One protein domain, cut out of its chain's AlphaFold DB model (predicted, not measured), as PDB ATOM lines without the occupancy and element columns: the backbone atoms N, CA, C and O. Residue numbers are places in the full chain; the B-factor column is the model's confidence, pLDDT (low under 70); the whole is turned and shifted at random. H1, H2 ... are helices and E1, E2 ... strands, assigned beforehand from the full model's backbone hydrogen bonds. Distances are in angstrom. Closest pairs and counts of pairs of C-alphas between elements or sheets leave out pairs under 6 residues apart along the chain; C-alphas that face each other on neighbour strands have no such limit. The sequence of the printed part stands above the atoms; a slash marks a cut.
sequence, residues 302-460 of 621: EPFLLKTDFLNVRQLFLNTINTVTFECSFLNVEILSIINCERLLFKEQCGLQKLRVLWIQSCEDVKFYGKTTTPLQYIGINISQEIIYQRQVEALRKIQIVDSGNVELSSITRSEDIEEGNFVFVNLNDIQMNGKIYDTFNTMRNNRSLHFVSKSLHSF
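Overview. This is residues 302 to 460 of the 621 residues of an uncharacterized protein of Entamoeba invadens IP1 (UniProt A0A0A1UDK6). The chain is wound in stacked turns, a solenoid with two long walls of parallel strands, E1 E3 E5 E7 E9 E12 E15 and E2 E4 E6 E8 E11 E14 E16. A small third sheet, E10 and E13, lies along part of a third side, and H1 sits at the end of the coil where the last turns lie. The printed part has 159 residues, with E1 to E15, then H1, then E16 along the chain, and each sheet is parallel in the order just named. The class is mostly strand, though under half of the residues are in named elements. The whole is compact, with a radius of gyration of the C-alphas of 15.5 A and spans of 47 by 37 by 21 A.

Along the chain. E1, residues 304 to 306, begins with C-alpha 304 at (-46.932, 19.010, 25.893). Then come E2, 315 to 319, 13.1 A long, E3, 323 to 326, E4, 335 to 339, E5, 343 to 346, E6, 357 to 361, 13.2 A, E7, 365 to 368, and E8, 378 to 382. E9 is 387 to 389, E10 392 to 396, E11 398 to 402, 13.3 A, E12 407 to 409, E13 412 to 414, E14 423 to 426 and E15 431 to 433. H1, residues 436 to 446, is 14.9 A long and begins with C-alpha 436 at (-39.251, 54.514, 27.321). E16, residues 451 to 453, ends with C-alpha 453 at (-56.752, 51.988, 41.216).

Arrangement. In the first sheet, E1 and E15 are the edge strands. N 304 and O 323 of E1 and E3 are 3.0 A apart, within hydrogen-bond range. E2 and E16 are the edge strands of the other sheet. Across E2 and E4, at 4 degrees, N 318 and O 337 are 2.8 A apart, within range. E14 and E16 have no N and O pair within range; C-alphas 426 and 453 face each other at 4.9 A. E9 runs on into E10 across a break of 2 residues, at 95 degrees. E10 is parallel to E13, with N 413 and O 393 2.8 A apart, within range. Residues 373 to 374 pair with 392 to 393 of E10. The closest C-alphas of E13 and H1, Ile 412 and Ile 437, are 6.6 A apart. H1 only grazes the first sheet, with residues 437 to 441; in it every O i to N i+4 pair is within hydrogen-bond range.

Size, cuts and confidence. The two C-alphas farthest apart, those of Glu 302 and Asn 447, are 47.6 A apart. The printed part has no cut and no long link. The mean pLDDT of the printed part is 80.3; residues 414 to 424 and 426 to 460 are under 70.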
ATOM      1  N   GLU A 302     -47.475  16.051  31.650       85.62
ATOM      2  CA  GLU A 302     -46.141  16.529  31.300       85.62
ATOM      3  C   GLU A 302     -46.226  17.685  30.291       85.62
ATOM      4  O   GLU A 302     -47.218  17.789  29.562       85.62
ATOM      5  N   PRO A 303     -45.195  18.552  30.190       85.31
ATOM      6  CA  PRO A 303     -45.176  19.630  29.212       85.31
ATOM      7  C   PRO A 303     -45.399  19.127  27.784       85.31
ATOM      8  O   PRO A 303     -44.532  18.487  27.184       85.31
ATOM      9  N   PHE A 304     -46.557  19.461  27.221       87.31
ATOM     10  CA  PHE A 304     -46.932  19.010  25.893       87.31
ATOM     11  C   PHE A 304     -46.324  19.901  24.815       87.31
ATOM     12  O   PHE A 304     -46.453  21.124  24.862       87.31
ATOM     13  N   LEU A 305     -45.665  19.298  23.827       87.31
ATOM     14  CA  LEU A 305     -45.024  20.028  22.740       87.31
ATOM     15  C   LEU A 305     -45.924  20.073  21.502       87.31
ATOM     16  O   LEU A 305     -45.934  19.134  20.705       87.31
ATOM     17  N   LEU A 306     -46.628  21.187  21.295       86.25
ATOM     18  CA  LEU A 306     -47.480  21.356  20.120       86.25
ATOM     19  C   LEU A 306     -46.656  21.780  18.897       86.25
ATOM     20  O   LEU A 306     -46.007  22.832  18.894       86.25
ATOM     21  N   LYS A 307     -46.725  20.969  17.834       82.75
ATOM     22  CA  LYS A 307     -46.025  21.194  16.556       82.75
ATOM     23  C   LYS A 307     -46.965  21.348  15.351       82.75
ATOM     24  O   LYS A 307     -46.562  21.059  14.229       82.75
ATOM     25  N   THR A 308     -48.196  21.794  15.559       85.19
ATOM     26  CA  THR A 308     -49.151  22.056  14.471       85.19
ATOM     27  C   THR A 308     -48.770  23.310  13.694       85.19
ATOM     28  O   THR A 308     -48.339  24.301  14.288       85.19
ATOM     29  N   ASP A 309     -48.937  23.277  12.372       85.25
ATOM     30  CA  ASP A 309     -48.710  24.447  11.530       85.25
ATOM     31  C   ASP A 309     -49.963  25.335  11.442       85.25
ATOM     32  O   ASP A 309     -51.020  24.910  10.970       85.25
ATOM     33  N   PHE A 310     -49.836  26.588  11.885       92.00
ATOM     34  CA  PHE A 310     -50.923  27.568  11.971       92.00
ATOM     35  C   PHE A 310     -50.907  28.565  10.802       92.00
ATOM     36  O   PHE A 310     -51.318  29.715  10.964       92.00
ATOM     37  N   LEU A 311     -50.431  28.150   9.617       91.38
ATOM     38  CA  LEU A 311     -50.255  29.040   8.459       91.38
ATOM     39  C   LEU A 311     -51.490  29.869   8.122       91.38
ATOM     40  O   LEU A 311     -51.323  31.034   7.806       91.38
ATOM     41  N   ASN A 312     -52.707  29.327   8.178       95.06
ATOM     42  CA  ASN A 312     -53.914  30.063   7.769       95.06
ATOM     43  C   ASN A 312     -54.704  30.647   8.947       95.06
ATOM     44  O   ASN A 312     -55.631  31.431   8.747       95.06
ATOM     45  N   VAL A 313     -54.304  30.329  10.180       97.19
ATOM     46  CA  VAL A 313     -55.040  30.731  11.377       97.19
ATOM     47  C   VAL A 313     -54.778  32.198  11.694       97.19
ATOM     48  O   VAL A 313     -53.641  32.627  11.883       97.19
ATOM     49  N   ARG A 314     -55.866  32.965  11.773       98.19
ATOM     50  CA  ARG A 314     -55.892  34.389  12.121       98.19
ATOM     51  C   ARG A 314     -56.308  34.616  13.566       98.19
ATOM     52  O   ARG A 314     -55.908  35.619  14.156       98.19
ATOM     53  N   GLN A 315     -57.087  33.707  14.146       98.44
ATOM     54  CA  GLN A 315     -57.552  33.805  15.527       98.44
ATOM     55  C   GLN A 315     -57.253  32.510  16.278       98.44
ATOM     56  O   GLN A 315     -57.674  31.436  15.851       98.44
ATOM     57  N   LEU A 316     -56.529  32.624  17.388       98.12
ATOM     58  CA  LEU A 316     -56.149  31.505  18.243       98.12
ATOM     59  C   LEU A 316     -56.704  31.719  19.654       98.12
ATOM     60  O   LEU A 316     -56.401  32.718  20.309       98.12
ATOM     61  N   PHE A 317     -57.503  30.764  20.114       98.19
ATOM     62  CA  PHE A 317     -58.130  30.764  21.428       98.19
ATOM     63  C   PHE A 317     -57.632  29.562  22.226       98.19
ATOM     64  O   PHE A 317     -57.797  28.419  21.808       98.19
ATOM     65  N   LEU A 318     -57.016  29.829  23.371       97.75
ATOM     66  CA  LEU A 318     -56.491  28.841  24.305       97.75
ATOM     67  C   LEU A 318     -57.291  28.961  25.604       97.75
ATOM     68  O   LEU A 318     -57.275  30.026  26.220       97.75
ATOM     69  N   ASN A 319     -58.017  27.915  26.000       97.75
ATOM     70  CA  ASN A 319     -58.898  27.960  27.166       97.75
ATOM     71  C   ASN A 319     -58.754  26.714  28.043       97.75
ATOM     72  O   ASN A 319     -58.895  25.593  27.554       97.75
ATOM     73  N   THR A 320     -58.537  26.905  29.342       96.12
ATOM     74  CA  THR A 320     -58.450  25.806  30.321       96.12
ATOM     75  C   THR A 320     -57.385  24.778  29.925       96.12
ATOM     76  O   THR A 320     -57.659  23.587  29.781       96.12
ATOM     77  N   ILE A 321     -56.165  25.268  29.691       94.94
ATOM     78  CA  ILE A 321     -55.005  24.463  29.285       94.94
ATOM     79  C   ILE A 321     -53.975  24.488  30.407       94.94
ATOM     80  O   ILE A 321     -53.627  25.569  30.872       94.94
ATOM     81  N   ASN A 322     -53.441  23.337  30.803       92.12
ATOM     82  CA  ASN A 322     -52.416  23.296  31.843       92.12
ATOM     83  C   ASN A 322     -51.005  23.601  31.297       92.12
ATOM     84  O   ASN A 322     -50.653  24.768  31.181       92.12
ATOM     85  N   THR A 323     -50.192  22.608  30.927       91.88
ATOM     86  CA  THR A 323     -48.787  22.773  30.546       91.88
ATOM     87  C   THR A 323     -48.563  22.498  29.060       91.88
ATOM     88  O   THR A 323     -48.428  21.348  28.643       91.88
ATOM     89  N   VAL A 324     -48.450  23.558  28.252       93.31
ATOM     90  CA  VAL A 324     -48.170  23.454  26.806       93.31
ATOM     91  C   VAL A 324     -46.996  24.335  26.401       93.31
ATOM     92  O   VAL A 324     -46.902  25.517  26.731       93.31
ATOM     93  N   THR A 325     -46.095  23.748  25.624       94.06
ATOM     94  CA  THR A 325     -44.983  24.411  24.955       94.06
ATOM     95  C   THR A 325     -45.239  24.454  23.454       94.06
ATOM     96  O   THR A 325     -45.447  23.425  22.816       94.06
ATOM     97  N   PHE A 326     -45.167  25.644  22.873       93.25
ATOM     98  CA  PHE A 326     -45.305  25.863  21.440       93.25
ATOM     99  C   PHE A 326     -43.922  26.023  20.796       93.25
ATOM    100  O   PHE A 326     -43.116  26.858  21.215       93.25
ATOM    101  N   GLU A 327     -43.667  25.226  19.754       90.00
ATOM    102  CA  GLU A 327     -42.478  25.301  18.881       90.00
ATOM    103  C   GLU A 327     -42.857  25.453  17.399       90.00
ATOM    104  O   GLU A 327     -42.103  25.092  16.497       90.00
ATOM    105  N   CYS A 328     -44.045  25.982  17.127       88.75
ATOM    106  CA  CYS A 328     -44.540  26.228  15.780       88.75
ATOM    107  C   CYS A 328     -44.635  27.724  15.476       88.75
ATOM    108  O   CYS A 328     -44.598  28.563  16.377       88.75
ATOM    109  N   SER A 329     -44.728  28.065  14.190       87.25
ATOM    110  CA  SER A 329     -44.842  29.450  13.741       87.25
ATOM    111  C   SER A 329     -46.306  29.886  13.640       87.25
ATOM    112  O   SER A 329     -47.136  29.158  13.106       87.25
ATOM    113  N   PHE A 330     -46.611  31.105  14.089       92.94
ATOM    114  CA  PHE A 330     -47.949  31.709  14.082       92.94
ATOM    115  C   PHE A 330     -47.991  32.925  13.139       92.94
ATOM    116  O   PHE A 330     -48.410  34.023  13.513       92.94
ATOM    117  N   LEU A 331     -47.500  32.747  11.906       92.19
ATOM    118  CA  LEU A 331     -47.228  33.842  10.958       92.19
ATOM    119  C   LEU A 331     -48.442  34.741  10.688       92.19
ATOM    120  O   LEU A 331     -48.275  35.941  10.462       92.19
ATOM    121  N   ASN A 332     -49.646  34.166  10.701       96.38
ATOM    122  CA  ASN A 332     -50.879  34.861  10.349       96.38
ATOM    123  C   ASN A 332     -51.811  35.163  11.527       96.38
ATOM    124  O   ASN A 332     -52.825  35.821  11.311       96.38
ATOM    125  N   VAL A 333     -51.449  34.779  12.756       97.62
ATOM    126  CA  VAL A 333     -52.294  35.017  13.932       97.62
ATOM    127  C   VAL A 333     -52.352  36.515  14.233       97.62
ATOM    128  O   VAL A 333     -51.339  37.145  14.532       97.62
ATOM    129  N   GLU A 334     -53.556  37.079  14.152       98.19
ATOM    130  CA  GLU A 334     -53.888  38.478  14.436       98.19
ATOM    131  C   GLU A 334     -54.446  38.656  15.855       98.19
ATOM    132  O   GLU A 334     -54.195  39.688  16.485       98.19
ATOM    133  N   ILE A 335     -55.179  37.657  16.356       98.31
ATOM    134  CA  ILE A 335     -55.813  37.654  17.678       98.31
ATOM    135  C   ILE A 335     -55.376  36.403  18.439       98.31
ATOM    136  O   ILE A 335     -55.564  35.289  17.952       98.31
ATOM    137  N   LEU A 336     -54.828  36.597  19.639       98.38
ATOM    138  CA  LEU A 336     -54.507  35.533  20.584       98.38
ATOM    139  C   LEU A 336     -55.233  35.789  21.904       98.38
ATOM    140  O   LEU A 336     -55.005  36.815  22.546       98.38
ATOM    141  N   SER A 337     -56.089  34.852  22.301       98.44
ATOM    142  CA  SER A 337     -56.797  34.875  23.579       98.44
ATOM    143  C   SER A 337     -56.410  33.661  24.411       98.44
ATOM    144  O   SER A 337     -56.519  32.536  23.934       98.44
ATOM    145  N   ILE A 338     -55.984  33.891  25.648       98.50
ATOM    146  CA  ILE A 338     -55.521  32.878  26.595       98.50
ATOM    147  C   ILE A 338     -56.333  33.031  27.878       98.50
ATOM    148  O   ILE A 338     -56.303  34.092  28.498       98.50
ATOM    149  N   ILE A 339     -57.098  32.010  28.250       98.06
ATOM    150  CA  ILE A 339     -58.065  32.087  29.346       98.06
ATOM    151  C   ILE A 339     -57.929  30.851  30.236       98.06
ATOM    152  O   ILE A 339     -57.950  29.728  29.741       98.06
ATOM    153  N   ASN A 340     -57.833  31.045  31.552       97.44
ATOM    154  CA  ASN A 340     -57.772  29.958  32.538       97.44
ATOM    155  C   ASN A 340     -56.636  28.948  32.265       97.44
ATOM    156  O   ASN A 340     -56.844  27.743  32.386       97.44
ATOM    157  N   CYS A 341     -55.458  29.409  31.832       97.31
ATOM    158  CA  CYS A 341     -54.331  28.528  31.517       97.31
ATOM    159  C   CYS A 341     -53.261  28.530  32.618       97.31
ATOM    160  O   CYS A 341     -52.959  29.580  33.179       97.31
ATOM    161  N   GLU A 342     -52.630  27.386  32.890       96.31
ATOM    162  CA  GLU A 342     -51.617  27.288  33.951       96.31
ATOM    163  C   GLU A 342     -50.223  27.671  33.448       96.31
ATOM    164  O   GLU A 342     -49.676  28.677  33.870       96.31
ATOM    165  N   ARG A 343     -49.628  26.897  32.535       96.69
ATOM    166  CA  ARG A 343     -48.231  27.024  32.093       96.69
ATOM    167  C   ARG A 343     -48.111  26.976  30.578       96.69
ATOM    168  O   ARG A 343     -47.970  25.911  29.977       96.69
ATOM    169  N   LEU A 344     -48.091  28.144  29.948       97.56
ATOM    170  CA  LEU A 344     -47.912  28.259  28.503       97.56
ATOM    171  C   LEU A 344     -46.554  28.854  28.144       97.56
ATOM    172  O   LEU A 344     -46.180  29.933  28.602       97.56
ATOM    173  N   LEU A 345     -45.834  28.169  27.260       97.31
ATOM    174  CA  LEU A 345     -44.510  28.577  26.807       97.31
ATOM    175  C   LEU A 345     -44.461  28.712  25.284       97.31
ATOM    176  O   LEU A 345     -44.392  27.719  24.567       97.31
ATOM    177  N   PHE A 346     -44.405  29.942  24.783       96.56
ATOM    178  CA  PHE A 346     -44.139  30.242  23.376       96.56
ATOM    179  C   PHE A 346     -42.638  30.464  23.184       96.56
ATOM    180  O   PHE A 346     -42.091  31.483  23.623       96.56
ATOM    181  N   LYS A 347     -41.950  29.512  22.542       95.31
ATOM    182  CA  LYS A 347     -40.497  29.598  22.335       95.31
ATOM    183  C   LYS A 347     -40.114  30.650  21.292       95.31
ATOM    184  O   LYS A 347     -40.948  31.218  20.587       95.31
ATOM    185  N   GLU A 348     -38.810  30.900  21.175       93.19
ATOM    186  CA  GLU A 348     -38.251  31.905  20.262       93.19
ATOM    187  C   GLU A 348     -38.657  31.691  18.797       93.19
ATOM    188  O   GLU A 348     -38.812  32.666  18.060       93.19
ATOM    189  N   GLN A 349     -38.868  30.437  18.379       91.06
ATOM    190  CA  GLN A 349     -39.252  30.091  17.007       91.06
ATOM    191  C   GLN A 349     -40.699  30.471  16.667       91.06
ATOM    192  O   GLN A 349     -41.040  30.541  15.486       91.06
ATOM    193  N   CYS A 350     -41.549  30.742  17.662       92.00
ATOM    194  CA  CYS A 350     -42.938  31.116  17.429       92.00
ATOM    195  C   CYS A 350     -43.023  32.479  16.736       92.00
ATOM    196  O   CYS A 350     -42.918  33.510  17.382       92.00
ATOM    197  N   GLY A 351     -43.166  32.549  15.415       88.38
ATOM    198  CA  GLY A 351     -43.349  33.836  14.737       88.38
ATOM    199  C   GLY A 351     -44.720  34.428  15.071       88.38
ATOM    200  O   GLY A 351     -45.707  33.787  14.765       88.38
ATOM    201  N   LEU A 352     -44.801  35.629  15.658       93.75
ATOM    202  CA  LEU A 352     -46.063  36.341  15.965       93.75
ATOM    203  C   LEU A 352     -46.111  37.694  15.236       93.75
ATOM    204  O   LEU A 352     -46.349  38.743  15.830       93.75
ATOM    205  N   GLN A 353     -45.786  37.697  13.946       93.19
ATOM    206  CA  GLN A 353     -45.506  38.924  13.180       93.19
ATOM    207  C   GLN A 353     -46.761  39.717  12.800       93.19
ATOM    208  O   GLN A 353     -46.650  40.891  12.460       93.19
ATOM    209  N   LYS A 354     -47.945  39.096  12.844       96.31
ATOM    210  CA  LYS A 354     -49.233  39.758  12.583       96.31
ATOM    211  C   LYS A 354     -50.085  39.960  13.831       96.31
ATOM    212  O   LYS A 354     -51.181  40.498  13.712       96.31
ATOM    213  N   LEU A 355     -49.588  39.590  15.013       97.25
ATOM    214  CA  LEU A 355     -50.371  39.652  16.241       97.25
ATOM    215  C   LEU A 355     -50.690  41.111  16.598       97.25
ATOM    216  O   LEU A 355     -49.790  41.906  16.867       97.25
ATOM    217  N   ARG A 356     -51.983  41.451  16.595       96.81
ATOM    218  CA  ARG A 356     -52.525  42.788  16.887       96.81
ATOM    219  C   ARG A 356     -53.221  42.847  18.241       96.81
ATOM    220  O   ARG A 356     -53.210  43.905  18.866       96.81
ATOM    221  N   VAL A 357     -53.821  41.748  18.681       97.25
ATOM    222  CA  VAL A 357     -54.619  41.678  19.910       97.25
ATOM    223  C   VAL A 357     -54.128  40.501  20.744       97.25
ATOM    224  O   VAL A 357     -54.188  39.363  20.286       97.25
ATOM    225  N   LEU A 358     -53.661  40.785  21.957       98.00
ATOM    226  CA  LEU A 358     -53.315  39.784  22.962       98.00
ATOM    227  C   LEU A 358     -54.221  39.962  24.179       98.00
ATOM    228  O   LEU A 358     -54.221  41.026  24.800       98.00
ATOM    229  N   TRP A 359     -54.977  38.924  24.515       98.12
ATOM    230  CA  TRP A 359     -55.826  38.869  25.699       98.12
ATOM    231  C   TRP A 359     -55.410  37.690  26.575       98.12
ATOM    232  O   TRP A 359     -55.345  36.566  26.091       98.12
ATOM    233  N   ILE A 360     -55.111  37.945  27.846       98.06
ATOM    234  CA  ILE A 360     -54.714  36.942  28.833       98.06
ATOM    235  C   ILE A 360     -55.590  37.131  30.068       98.06
ATOM    236  O   ILE A 360     -55.645  38.226  30.622       98.06
ATOM    237  N   GLN A 361     -56.268  36.082  30.516       97.19
ATOM    238  CA  GLN A 361     -57.180  36.163  31.649       97.19
ATOM    239  C   GLN A 361     -57.075  34.935  32.548       97.19
ATOM    240  O   GLN A 361     -57.133  33.810  32.056       97.19
ATOM    241  N   SER A 362     -56.987  35.150  33.860       96.44
ATOM    242  CA  SER A 362     -57.001  34.079  34.861       96.44
ATOM    243  C   SER A 362     -55.910  33.025  34.624       96.44
ATOM    244  O   SER A 362     -56.183  31.833  34.714       96.44
ATOM    245  N   CYS A 363     -54.703  33.443  34.231       97.69
ATOM    246  CA  CYS A 363     -53.601  32.524  33.910       97.69
ATOM    247  C   CYS A 363     -52.510  32.527  34.989       97.69
ATOM    248  O   CYS A 363     -52.328  33.545  35.645       97.69
ATOM    249  N   GLU A 364     -51.761  31.436  35.164       96.75
ATOM    250  CA  GLU A 364     -50.726  31.355  36.218       96.75
ATOM    251  C   GLU A 364     -49.300  31.663  35.749       96.75
ATOM    252  O   GLU A 364     -48.543  32.279  36.491       96.75
ATOM    253  N   ASP A 365     -48.914  31.194  34.566       97.62
ATOM    254  CA  ASP A 365     -47.571  31.341  34.010       97.62
ATOM    255  C   ASP A 365     -47.627  31.313  32.470       97.62
ATOM    256  O   ASP A 365     -47.812  30.264  31.844       97.62
ATOM    257  N   VAL A 366     -47.471  32.473  31.825       98.00
ATOM    258  CA  VAL A 366     -47.504  32.590  30.354       98.00
ATOM    259  C   VAL A 366     -46.276  33.341  29.861       98.00
ATOM    260  O   VAL A 366     -46.115  34.538  30.109       98.00
ATOM    261  N   LYS A 367     -45.427  32.656  29.088       97.81
ATOM    262  CA  LYS A 367     -44.147  33.196  28.608       97.81
ATOM    263  C   LYS A 367     -44.081  33.241  27.091       97.81
ATOM    264  O   LYS A 367     -44.257  32.231  26.414       97.81
ATOM    265  N   PHE A 368     -43.720  34.404  26.563       97.06
ATOM    266  CA  PHE A 368     -43.430  34.640  25.157       97.06
ATOM    267  C   PHE A 368     -41.963  35.013  24.988       97.06
ATOM    268  O   PHE A 368     -41.572  36.166  25.178       97.06
ATOM    269  N   TYR A 369     -41.150  34.045  24.577       95.31
ATOM    270  CA  TYR A 369     -39.743  34.270  24.262       95.31
ATOM    271  C   TYR A 369     -39.545  34.589  22.792       95.31
ATOM    272  O   TYR A 369     -40.298  34.118  21.947       95.31
ATOM    273  N   GLY A 370     -38.515  35.368  22.477       90.44
ATOM    274  CA  GLY A 370     -38.127  35.695  21.109       90.44
ATOM    275  C   GLY A 370     -37.778  37.166  20.934       90.44
ATOM    276  O   GLY A 370     -38.197  38.021  21.704       90.44
ATOM    277  N   LYS A 371     -37.007  37.460  19.885       86.50
ATOM    278  CA  LYS A 371     -36.520  38.815  19.566       86.50
ATOM    279  C   LYS A 371     -37.260  39.470  18.401       86.50
ATOM    280  O   LYS A 371     -36.829  40.503  17.904       86.50
ATOM    281  N   THR A 372     -38.327  38.846  17.906       85.88
ATOM    282  CA  THR A 372     -39.084  39.393  16.777       85.88
ATOM    283  C   THR A 372     -39.888  40.606  17.213       85.88
ATOM    284  O   THR A 372     -40.465  40.605  18.300       85.88
ATOM    285  N   THR A 373     -40.011  41.577  16.320       89.56
ATOM    286  CA  THR A 373     -41.017  42.626  16.433       89.56
ATOM    287  C   THR A 373     -42.418  42.061  16.210       89.56
ATOM    288  O   THR A 373     -42.643  41.288  15.274       89.56
ATOM    289  N   THR A 374     -43.369  42.516  17.022       91.50
ATOM    290  CA  THR A 374     -44.795  42.238  16.881       91.50
ATOM    291  C   THR A 374     -45.601  43.553  16.815       91.50
ATOM    292  O   THR A 374     -45.425  44.429  17.670       91.50
ATOM    293  N   PRO A 375     -46.525  43.721  15.845       93.81
ATOM    294  CA  PRO A 375     -47.349  44.923  15.684       93.81
ATOM    295  C   PRO A 375     -48.566  44.930  16.631       93.81
ATOM    296  O   PRO A 375     -49.686  45.248  16.221       93.81
ATOM    297  N   LEU A 376     -48.353  44.572  17.900       93.88
ATOM    298  CA  LEU A 376     -49.403  44.503  18.914       93.88
ATOM    299  C   LEU A 376     -50.029  45.882  19.110       93.88
ATOM    300  O   LEU A 376     -49.324  46.839  19.410       93.88
ATOM    301  N   GLN A 377     -51.348  45.968  18.954       93.56
ATOM    302  CA  GLN A 377     -52.152  47.176  19.143       93.56
ATOM    303  C   GLN A 377     -52.875  47.168  20.488       93.56
ATOM    304  O   GLN A 377     -53.058  48.233  21.079       93.56
ATOM    305  N   TYR A 378     -53.261  45.986  20.971       93.44
ATOM    306  CA  TYR A 378     -53.928  45.805  22.252       93.44
ATOM    307  C   TYR A 378     -53.304  44.677  23.065       93.44
ATOM    308  O   TYR A 378     -53.111  43.578  22.546       93.44
ATOM    309  N   ILE A 379     -53.051  44.954  24.343       95.44
ATOM    310  CA  ILE A 379     -52.679  43.958  25.349       95.44
ATOM    311  C   ILE A 379     -53.657  44.085  26.517       95.44
ATOM    312  O   ILE A 379     -53.743  45.147  27.130       95.44
ATOM    313  N   GLY A 380     -54.388  43.024  26.832       95.31
ATOM    314  CA  GLY A 380     -55.194  42.932  28.046       95.31
ATOM    315  C   GLY A 380     -54.755  41.744  28.891       95.31
ATOM    316  O   GLY A 380     -54.660  40.640  28.366       95.31
ATOM    317  N   ILE A 381     -54.457  41.971  30.167       95.62
ATOM    318  CA  ILE A 381     -54.000  40.962  31.125       95.62
ATOM    319  C   ILE A 381     -54.827  41.124  32.400       95.62
ATOM    320  O   ILE A 381     -54.709  42.136  33.081       95.62
ATOM    321  N   ASN A 382     -55.670  40.150  32.726       92.50
ATOM    322  CA  ASN A 382     -56.581  40.246  33.863       92.50
ATOM    323  C   ASN A 382     -56.441  39.037  34.786       92.50
ATOM    324  O   ASN A 382     -56.529  37.911  34.315       92.50
ATOM    325  N   ILE A 383     -56.329  39.261  36.095       92.62
ATOM    326  CA  ILE A 383     -56.350  38.209  37.123       92.62
ATOM    327  C   ILE A 383     -55.273  37.136  36.852       92.62
ATOM    328  O   ILE A 383     -55.516  35.948  37.023       92.62
ATOM    329  N   SER A 384     -54.087  37.527  36.376       94.00
ATOM    330  CA  SER A 384     -53.049  36.570  35.957       94.00
ATOM    331  C   SER A 384     -51.759  36.696  36.765       94.00
ATOM    332  O   SER A 384     -51.376  37.794  37.160       94.00
ATOM    333  N   GLN A 385     -51.067  35.584  36.995       92.06
ATOM    334  CA  GLN A 385     -49.747  35.512  37.623       92.06
ATOM    335  C   GLN A 385     -48.670  35.273  36.543       92.06
ATOM    336  O   GLN A 385     -48.989  34.838  35.441       92.06
ATOM    337  N   GLU A 386     -47.423  35.659  36.827       95.25
ATOM    338  CA  GLU A 386     -46.219  35.397  36.008       95.25
ATOM    339  C   GLU A 386     -46.390  35.492  34.473       95.25
ATOM    340  O   GLU A 386     -46.256  34.519  33.731       95.25
ATOM    341  N   ILE A 387     -46.641  36.698  33.959       96.56
ATOM    342  CA  ILE A 387     -46.759  36.952  32.518       96.56
ATOM    343  C   ILE A 387     -45.481  37.591  31.991       96.56
ATOM    344  O   ILE A 387     -45.183  38.740  32.306       96.56
ATOM    345  N   ILE A 388     -44.751  36.885  31.129       96.19
ATOM    346  CA  ILE A 388     -43.493  37.371  30.550       96.19
ATOM    347  C   ILE A 388     -43.640  37.506  29.037       96.19
ATOM    348  O   ILE A 388     -43.842  36.527  28.325       96.19
ATOM    349  N   TYR A 389     -43.458  38.713  28.513       95.12
ATOM    350  CA  TYR A 389     -43.482  39.009  27.084       95.12
ATOM    351  C   TYR A 389     -42.165  39.665  26.652       95.12
ATOM    352  O   TYR A 389     -41.973  40.869  26.814       95.12
ATOM    353  N   GLN A 390     -41.237  38.885  26.085       93.69
ATOM    354  CA  GLN A 390     -39.881  39.360  25.748       93.69
ATOM    355  C   GLN A 390     -39.731  39.959  24.339       93.69
ATOM    356  O   GLN A 390     -38.650  40.414  23.963       93.69
ATOM    357  N   ARG A 391     -40.804  39.975  23.547       91.44
ATOM    358  CA  ARG A 391     -40.780  40.439  22.152       91.44
ATOM    359  C   ARG A 391     -40.940  41.951  22.059       91.44
ATOM    360  O   ARG A 391     -41.642  42.555  22.864       91.44
ATOM    361  N   GLN A 392     -40.326  42.554  21.041       90.44
ATOM    362  CA  GLN A 392     -40.430  43.994  20.796       90.44
ATOM    363  C   GLN A 392     -41.828  44.349  20.269       90.44
ATOM    364  O   GLN A 392     -42.318  43.716  19.336       90.44
ATOM    365  N   VAL A 393     -42.456  45.386  20.825       90.44
ATOM    366  CA  VAL A 393     -43.805  45.832  20.431       90.44
ATOM    367  C   VAL A 393     -43.734  47.198  19.748       90.44
ATOM    368  O   VAL A 393     -43.216  48.134  20.343       90.44
ATOM    369  N   GLU A 394     -44.254  47.346  18.523       86.50
ATOM    370  CA  GLU A 394     -44.093  48.587  17.728       86.50
ATOM    371  C   GLU A 394     -45.353  49.451  17.552       86.50
ATOM    372  O   GLU A 394     -45.237  50.627  17.211       86.50
ATOM    373  N   ALA A 395     -46.553  48.914  17.787       86.25
ATOM    374  CA  ALA A 395     -47.809  49.577  17.412       86.25
ATOM    375  C   ALA A 395     -48.834  49.664  18.555       86.25
ATOM    376  O   ALA A 395     -50.037  49.740  18.291       86.25
ATOM    377  N   LEU A 396     -48.376  49.641  19.812       88.81
ATOM    378  CA  LEU A 396     -49.266  49.542  20.968       88.81
ATOM    379  C   LEU A 396     -50.137  50.791  21.086       88.81
ATOM    380  O   LEU A 396     -49.622  51.897  21.235       88.81
ATOM    381  N   ARG A 397     -51.456  50.597  21.035       87.31
ATOM    382  CA  ARG A 397     -52.462  51.652  21.199       87.31
ATOM    383  C   ARG A 397     -53.116  51.598  22.564       87.31
ATOM    384  O   ARG A 397     -53.392  52.648  23.126       87.31
ATOM    385  N   LYS A 398     -53.366  50.396  23.087       86.06
ATOM    386  CA  LYS A 398     -54.060  50.194  24.359       86.06
ATOM    387  C   LYS A 398     -53.438  49.054  25.157       86.06
ATOM    388  O   LYS A 398     -53.125  48.000  24.610       86.06
ATOM    389  N   ILE A 399     -53.300  49.267  26.459       89.69
ATOM    390  CA  ILE A 399     -52.877  48.249  27.416       89.69
ATOM    391  C   ILE A 399     -53.763  48.294  28.656       89.69
ATOM    392  O   ILE A 399     -54.075  49.359  29.189       89.69
ATOM    393  N   GLN A 400     -54.183  47.120  29.098       88.62
ATOM    394  CA  GLN A 400     -55.009  46.929  30.273       88.62
ATOM    395  C   GLN A 400     -54.398  45.814  31.110       88.62
ATOM    396  O   GLN A 400     -54.258  44.702  30.618       88.62
ATOM    397  N   ILE A 401     -54.021  46.110  32.351       88.69
ATOM    398  CA  ILE A 401     -53.559  45.109  33.311       88.69
ATOM    399  C   ILE A 401     -54.371  45.260  34.597       88.69
ATOM    400  O   ILE A 401     -54.347  46.320  35.222       88.69
ATOM    401  N   VAL A 402     -55.109  44.223  34.977       83.31
ATOM    402  CA  VAL A 402     -56.037  44.229  36.118       83.31
ATOM    403  C   VAL A 402     -55.741  43.028  37.012       83.31
ATOM    404  O   VAL A 402     -55.604  41.920  36.507       83.31
ATOM    405  N   ASP A 403     -55.617  43.233  38.323       83.38
ATOM    406  CA  ASP A 403     -55.461  42.180  39.345       83.38
ATOM    407  C   ASP A 403     -54.367  41.151  39.039       83.38
ATOM    408  O   ASP A 403     -54.517  39.958  39.295       83.38
ATOM    409  N   SER A 404     -53.274  41.599  38.427       87.56
ATOM    410  CA  SER A 404     -52.223  40.705  37.949       87.56
ATOM    411  C   SER A 404     -50.963  40.790  38.809       87.56
ATOM    412  O   SER A 404     -50.634  41.837  39.381       87.56
ATOM    413  N   GLY A 405     -50.282  39.650  38.926       87.12
ATOM    414  CA  GLY A 405     -49.016  39.475  39.624       87.12
ATOM    415  C   GLY A 405     -47.838  40.015  38.820       87.12
ATOM    416  O   GLY A 405     -47.909  41.112  38.271       87.12
ATOM    417  N   ASN A 406     -46.755  39.241  38.766       90.44
ATOM    418  CA  ASN A 406     -45.556  39.604  38.023       90.44
ATOM    419  C   ASN A 406     -45.849  39.691  36.518       90.44
ATOM    420  O   ASN A 406     -46.064  38.670  35.866       90.44
ATOM    421  N   VAL A 407     -45.864  40.905  35.966       91.44
ATOM    422  CA  VAL A 407     -45.985  41.126  34.518       91.44
ATOM    423  C   VAL A 407     -44.732  41.816  33.991       91.44
ATOM    424  O   VAL A 407     -44.451  42.970  34.330       91.44
ATOM    425  N   GLU A 408     -44.006  41.128  33.114       92.19
ATOM    426  CA  GLU A 408     -42.818  41.623  32.429       92.19
ATOM    427  C   GLU A 408     -43.114  41.856  30.941       92.19
ATOM    428  O   GLU A 408     -43.333  40.910  30.187       92.19
ATOM    429  N   LEU A 409     -43.075  43.112  30.487       90.12
ATOM    430  CA  LEU A 409     -43.177  43.457  29.063       90.12
ATOM    431  C   LEU A 409     -41.873  44.109  28.591       90.12
ATOM    432  O   LEU A 409     -41.506  45.208  29.022       90.12
ATOM    433  N   SER A 410     -41.165  43.440  27.686       81.62
ATOM    434  CA  SER A 410     -39.906  43.931  27.130       81.62
ATOM    435  C   SER A 410     -40.124  44.908  25.975       81.62
ATOM    436  O   SER A 410     -40.939  44.674  25.092       81.62
ATOM    437  N   SER A 411     -39.315  45.972  25.944       70.69
ATOM    438  CA  SER A 411     -39.043  46.809  24.764       70.69
ATOM    439  C   SER A 411     -40.279  47.208  23.949       70.69
ATOM    440  O   SER A 411     -40.455  46.799  22.799       70.69
ATOM    441  N   ILE A 412     -41.124  48.056  24.531       75.12
ATOM    442  CA  ILE A 412     -42.261  48.636  23.815       75.12
ATOM    443  C   ILE A 412     -41.830  49.961  23.170       75.12
ATOM    444  O   ILE A 412     -41.494  50.932  23.857       75.12
ATOM    445  N   THR A 413     -41.861  50.016  21.842       70.19
ATOM    446  CA  THR A 413     -41.762  51.258  21.075       70.19
ATOM    447  C   THR A 413     -43.133  51.927  21.070       70.19
ATOM    448  O   THR A 413     -44.135  51.344  20.660       70.19
ATOM    449  N   ARG A 414     -43.193  53.169  21.551       60.00
ATOM    450  CA  ARG A 414     -44.432  53.948  21.591       60.00
ATOM    451  C   ARG A 414     -44.842  54.352  20.167       60.00
ATOM    452  O   ARG A 414     -44.015  54.897  19.441       60.00
ATOM    453  N   SER A 415     -46.111  54.153  19.810       62.62
ATOM    454  CA  SER A 415     -46.717  54.845  18.666       62.62
ATOM    455  C   SER A 415     -46.931  56.321  19.030       62.62
ATOM    456  O   SER A 415     -47.322  56.630  20.156       62.62
ATOM    457  N   GLU A 416     -46.657  57.249  18.113       61.34
ATOM    458  CA  GLU A 416     -46.832  58.692  18.360       61.34
ATOM    459  C   GLU A 416     -48.300  59.071  18.679       61.34
ATOM    460  O   GLU A 416     -48.533  60.089  19.326       61.34
ATOM    461  N   ASP A 417     -49.262  58.190  18.370       55.25
ATOM    462  CA  ASP A 417     -50.710  58.438  18.425       55.25
ATOM    463  C   ASP A 417     -51.444  57.824  19.642       55.25
ATOM    464  O   ASP A 417     -52.643  57.544  19.569       55.25
ATOM    465  N   ILE A 418     -50.775  57.545  20.769       59.16
ATOM    466  CA  ILE A 418     -51.491  56.970  21.928       59.16
ATOM    467  C   ILE A 418     -52.285  58.051  22.676       59.16
ATOM    468  O   ILE A 418     -51.692  58.862  23.392       59.16
ATOM    469  N   GLU A 419     -53.615  58.020  22.546       62.22
ATOM    470  CA  GLU A 419     -54.540  58.899  23.276       62.22
ATOM    471  C   GLU A 419     -54.544  58.609  24.794       62.22
ATOM    472  O   GLU A 419     -54.463  57.453  25.231       62.22
ATOM    473  N   GLU A 420     -54.656  59.670  25.604       51.59
ATOM    474  CA  GLU A 420     -54.833  59.589  27.059       51.59
ATOM    475  C   GLU A 420     -56.150  58.851  27.385       51.59
ATOM    476  O   GLU A 420     -57.216  59.251  26.931       51.59
ATOM    477  N   GLY A 421     -56.082  57.751  28.149       56.62
ATOM    478  CA  GLY A 421     -57.232  56.878  28.465       56.62
ATOM    479  C   GLY A 421     -57.077  55.420  28.014       56.62
ATOM    480  O   GLY A 421     -57.823  54.548  28.451       56.62
ATOM    481  N   ASN A 422     -56.058  55.123  27.204       63.62
ATOM    482  CA  ASN A 422     -55.798  53.770  26.701       63.62
ATOM    483  C   ASN A 422     -54.893  52.902  27.600       63.62
ATOM    484  O   ASN A 422     -54.532  51.787  27.222       63.62
ATOM    485  N   PHE A 423     -54.529  53.396  28.784       68.94
ATOM    486  CA  PHE A 423     -53.729  52.683  29.778       68.94
ATOM    487  C   PHE A 423     -54.565  52.465  31.039       68.94
ATOM    488  O   PHE A 423     -54.900  53.428  31.729       68.94
ATOM    489  N   VAL A 424     -54.892  51.211  31.346       68.19
ATOM    490  CA  VAL A 424     -55.639  50.837  32.556       68.19
ATOM    491  C   VAL A 424     -54.772  49.903  33.389       68.19
ATOM    492  O   VAL A 424     -54.399  48.836  32.914       68.19
ATOM    493  N   PHE A 425     -54.447  50.304  34.618       72.38
ATOM    494  CA  PHE A 425     -53.650  49.511  35.554       72.38
ATOM    495  C   PHE A 425     -54.356  49.472  36.909       72.38
ATOM    496  O   PHE A 425     -54.513  50.505  37.564       72.38
ATOM    497  N   VAL A 426     -54.798  48.288  37.322       62.03
ATOM    498  CA  VAL A 426     -55.600  48.096  38.535       62.03
ATOM    499  C   VAL A 426     -54.983  46.977  39.364       62.03
ATOM    500  O   VAL A 426     -54.778  45.889  38.842       62.03
ATOM    501  N   ASN A 427     -54.700  47.256  40.642       54.59
ATOM    502  CA  ASN A 427     -54.312  46.269  41.658       54.59
ATOM    503  C   ASN A 427     -53.155  45.328  41.251       54.59
ATOM    504  O   ASN A 427     -53.335  44.148  40.964       54.59
ATOM    505  N   LEU A 428     -51.943  45.877  41.224       59.97
ATOM    506  CA  LEU A 428     -50.756  45.185  40.728       59.97
ATOM    507  C   LEU A 428     -49.788  44.891  41.871       59.97
ATOM    508  O   LEU A 428     -49.557  45.760  42.720       59.97
ATOM    509  N   ASN A 429     -49.211  43.688  41.884       51.78
ATOM    510  CA  ASN A 429     -48.188  43.329  42.868       51.78
ATOM    511  C   ASN A 429     -46.789  43.747  42.414       51.78
ATOM    512  O   ASN A 429     -46.140  44.465  43.165       51.78
ATOM    513  N   ASP A 430     -46.388  43.402  41.186       64.56
ATOM    514  CA  ASP A 430     -45.090  43.759  40.609       64.56
ATOM    515  C   ASP A 430     -45.196  43.857  39.078       64.56
ATOM    516  O   ASP A 430     -45.532  42.891  38.403       64.56
ATOM    517  N   ILE A 431     -44.903  45.027  38.504       68.12
ATOM    518  CA  ILE A 431     -44.785  45.189  37.047       68.12
ATOM    519  C   ILE A 431     -43.372  45.633  36.711       68.12
ATOM    520  O   ILE A 431     -42.917  46.683  37.171       68.12
ATOM    521  N   GLN A 432     -42.719  44.879  35.830       69.69
ATOM    522  CA  GLN A 432     -41.449  45.262  35.232       69.69
ATOM    523  C   GLN A 432     -41.676  45.634  33.766       69.69
ATOM    524  O   GLN A 432     -41.930  44.798  32.903       69.69
ATOM    525  N   MET A 433     -41.588  46.929  33.466       66.00
ATOM    526  CA  MET A 433     -41.567  47.423  32.091       66.00
ATOM    527  C   MET A 433     -40.173  47.949  31.787       66.00
ATOM    528  O   MET A 433     -39.685  48.837  32.481       66.00
ATOM    529  N   ASN A 434     -39.541  47.434  30.735       57.62
ATOM    530  CA  ASN A 434     -38.232  47.913  30.292       57.62
ATOM    531  C   ASN A 434     -38.386  48.903  29.123       57.62
ATOM    532  O   ASN A 434     -39.048  48.608  28.126       57.62
ATOM    533  N   GLY A 435     -37.742  50.076  29.218       59.28
ATOM    534  CA  GLY A 435     -37.641  51.074  28.138       59.28
ATOM    535  C   GLY A 435     -38.444  52.367  28.354       59.28
ATOM    536  O   GLY A 435     -38.920  52.648  29.448       59.28
ATOM    537  N   LYS A 436     -38.618  53.169  27.287       54.44
ATOM    538  CA  LYS A 436     -39.251  54.514  27.321       54.44
ATOM    539  C   LYS A 436     -40.686  54.534  27.876       54.44
ATOM    540  O   LYS A 436     -41.174  55.591  28.277       54.44
ATOM    541  N   ILE A 437     -41.379  53.393  27.896       56.09
ATOM    542  CA  ILE A 437     -42.695  53.273  28.537       56.09
ATOM    543  C   ILE A 437     -42.590  53.333  30.053       56.09
ATOM    544  O   ILE A 437     -43.471  53.928  30.646       56.09
ATOM    545  N   TYR A 438     -41.524  52.831  30.679       57.66
ATOM    546  CA  TYR A 438     -41.314  53.008  32.117       57.66
ATOM    547  C   TYR A 438     -41.159  54.488  32.472       57.66
ATOM    548  O   TYR A 438     -41.803  54.976  33.396       57.66
ATOM    549  N   ASP A 439     -40.396  55.234  31.671       58.78
ATOM    550  CA  ASP A 439     -40.258  56.681  31.839       58.78
ATOM    551  C   ASP A 439     -41.585  57.398  31.605       58.78
ATOM    552  O   ASP A 439     -41.933  58.301  32.356       58.78
ATOM    553  N   THR A 440     -42.365  56.976  30.607       53.62
ATOM    554  CA  THR A 440     -43.694  57.544  30.332       53.62
ATOM    555  C   THR A 440     -44.699  57.163  31.418       53.62
ATOM    556  O   THR A 440     -45.482  58.005  31.823       53.62
ATOM    557  N   PHE A 441     -44.659  55.939  31.937       58.41
ATOM    558  CA  PHE A 441     -45.474  55.459  33.047       58.41
ATOM    559  C   PHE A 441     -45.133  56.236  34.312       58.41
ATOM    560  O   PHE A 441     -46.031  56.761  34.950       58.41
ATOM    561  N   ASN A 442     -43.849  56.422  34.618       57.62
ATOM    562  CA  ASN A 442     -43.402  57.277  35.713       57.62
ATOM    563  C   ASN A 442     -43.782  58.742  35.480       57.62
ATOM    564  O   ASN A 442     -44.222  59.409  36.406       57.62
ATOM    565  N   THR A 443     -43.694  59.242  34.247       52.72
ATOM    566  CA  THR A 443     -44.098  60.610  33.895       52.72
ATOM    567  C   THR A 443     -45.611  60.792  34.023       52.72
ATOM    568  O   THR A 443     -46.045  61.774  34.605       52.72
ATOM    569  N   MET A 444     -46.430  59.841  33.567       49.22
ATOM    570  CA  MET A 444     -47.892  59.838  33.714       49.22
ATOM    571  C   MET A 444     -48.317  59.621  35.173       49.22
ATOM    572  O   MET A 444     -49.287  60.229  35.627       49.22
ATOM    573  N   ARG A 445     -47.570  58.800  35.928       49.47
ATOM    574  CA  ARG A 445     -47.753  58.556  37.366       49.47
ATOM    575  C   ARG A 445     -47.483  59.842  38.135       49.47
ATOM    576  O   ARG A 445     -48.245  60.191  39.029       49.47
ATOM    577  N   ASN A 446     -46.461  60.588  37.719       46.06
ATOM    578  CA  ASN A 446     -46.135  61.902  38.258       46.06
ATOM    579  C   ASN A 446     -47.096  63.005  37.757       46.06
ATOM    580  O   ASN A 446     -47.327  63.971  38.480       46.06
ATOM    581  N   ASN A 447     -47.714  62.849  36.577       37.84
ATOM    582  CA  ASN A 447     -48.600  63.843  35.944       37.84
ATOM    583  C   ASN A 447     -50.113  63.626  36.179       37.84
ATOM    584  O   ASN A 447     -50.926  64.338  35.592       37.84
ATOM    585  N   ARG A 448     -50.530  62.707  37.066       40.41
ATOM    586  CA  ARG A 448     -51.951  62.442  37.424       40.41
ATOM    587  C   ARG A 448     -52.875  62.070  36.241       40.41
ATOM    588  O   ARG A 448     -54.097  62.216  36.351       40.41
ATOM    589  N   SER A 449     -52.329  61.599  35.120       38.91
ATOM    590  CA  SER A 449     -53.083  61.142  33.932       38.91
ATOM    591  C   SER A 449     -53.214  59.613  33.828       38.91
ATOM    592  O   SER A 449     -53.817  59.108  32.887       38.91
ATOM    593  N   LEU A 450     -52.720  58.870  34.825       38.22
ATOM    594  CA  LEU A 450     -52.975  57.438  35.004       38.22
ATOM    595  C   LEU A 450     -54.189  57.211  35.919       38.22
ATOM    596  O   LEU A 450     -54.218  57.711  37.044       38.22
ATOM    597  N   HIS A 451     -55.155  56.406  35.467       39.66
ATOM    598  CA  HIS A 451     -56.155  55.795  36.346       39.66
ATOM    599  C   HIS A 451     -55.474  54.666  37.127       39.66
ATOM    600  O   HIS A 451     -55.444  53.522  36.684       39.66
ATOM    601  N   PHE A 452     -54.851  55.014  38.252       32.94
ATOM    602  CA  PHE A 452     -54.259  54.050  39.171       32.94
ATOM    603  C   PHE A 452     -55.300  53.702  40.235       32.94
ATOM    604  O   PHE A 452     -55.577  54.509  41.121       32.94
ATOM    605  N   VAL A 453     -55.896  52.513  40.146       32.75
ATOM    606  CA  VAL A 453     -56.752  51.988  41.216       32.75
ATOM    607  C   VAL A 453     -55.864  51.125  42.112       32.75
ATOM    608  O   VAL A 453     -55.458  50.018  41.756       32.75
ATOM    609  N   SER A 454     -55.474  51.713  43.244       26.55
ATOM    610  CA  SER A 454     -54.645  51.098  44.284       26.55
ATOM    611  C   SER A 454     -55.316  49.860  44.904       26.55
ATOM    612  O   SER A 454     -56.541  49.782  44.958       26.55
ATOM    613  N   LYS A 455     -54.466  48.946  45.398       27.80
ATOM    614  CA  LYS A 455     -54.607  47.595  45.996       27.80
ATOM    615  C   LYS A 455     -55.826  47.214  46.861       27.80
ATOM    616  O   LYS A 455     -55.846  46.120  47.409       27.80
ATOM    617  N   SER A 456     -56.834  48.059  47.027       30.08
ATOM    618  CA  SER A 456     -57.871  47.873  48.052       30.08
ATOM    619  C   SER A 456     -59.251  47.455  47.542       30.08
ATOM    620  O   SER A 456     -60.167  47.406  48.352       30.08
ATOM    621  N   LEU A 457     -59.447  47.165  46.247       31.11
ATOM    622  CA  LEU A 457     -60.817  47.142  45.700       31.11
ATOM    623  C   LEU A 457     -61.252  45.941  44.852       31.11
ATOM    624  O   LEU A 457     -62.439  45.879  44.548       31.11
ATOM    625  N   HIS A 458     -60.396  44.957  44.543       28.12
ATOM    626  CA  HIS A 458     -60.839  43.801  43.736       28.12
ATOM    627  C   HIS A 458     -60.842  42.424  44.411       28.12
ATOM    628  O   HIS A 458     -61.349  41.476  43.822       28.12
ATOM    629  N   SER A 459     -60.474  42.307  45.691       29.31
ATOM    630  CA  SER A 459     -60.784  41.098  46.482       29.31
ATOM    631  C   SER A 459     -62.270  40.993  46.891       29.31
ATOM    632  O   SER A 459     -62.621  40.212  47.769       29.31
ATOM    633  N   PHE A 460     -63.163  41.780  46.281       34.56
ATOM    634  CA  PHE A 460     -64.557  41.970  46.693       34.56
ATOM    635  C   PHE A 460     -65.554  41.081  45.941       34.56
ATOM    636  O   PHE A 460     -66.597  41.547  45.493       34.56
TER     637      PHE A 460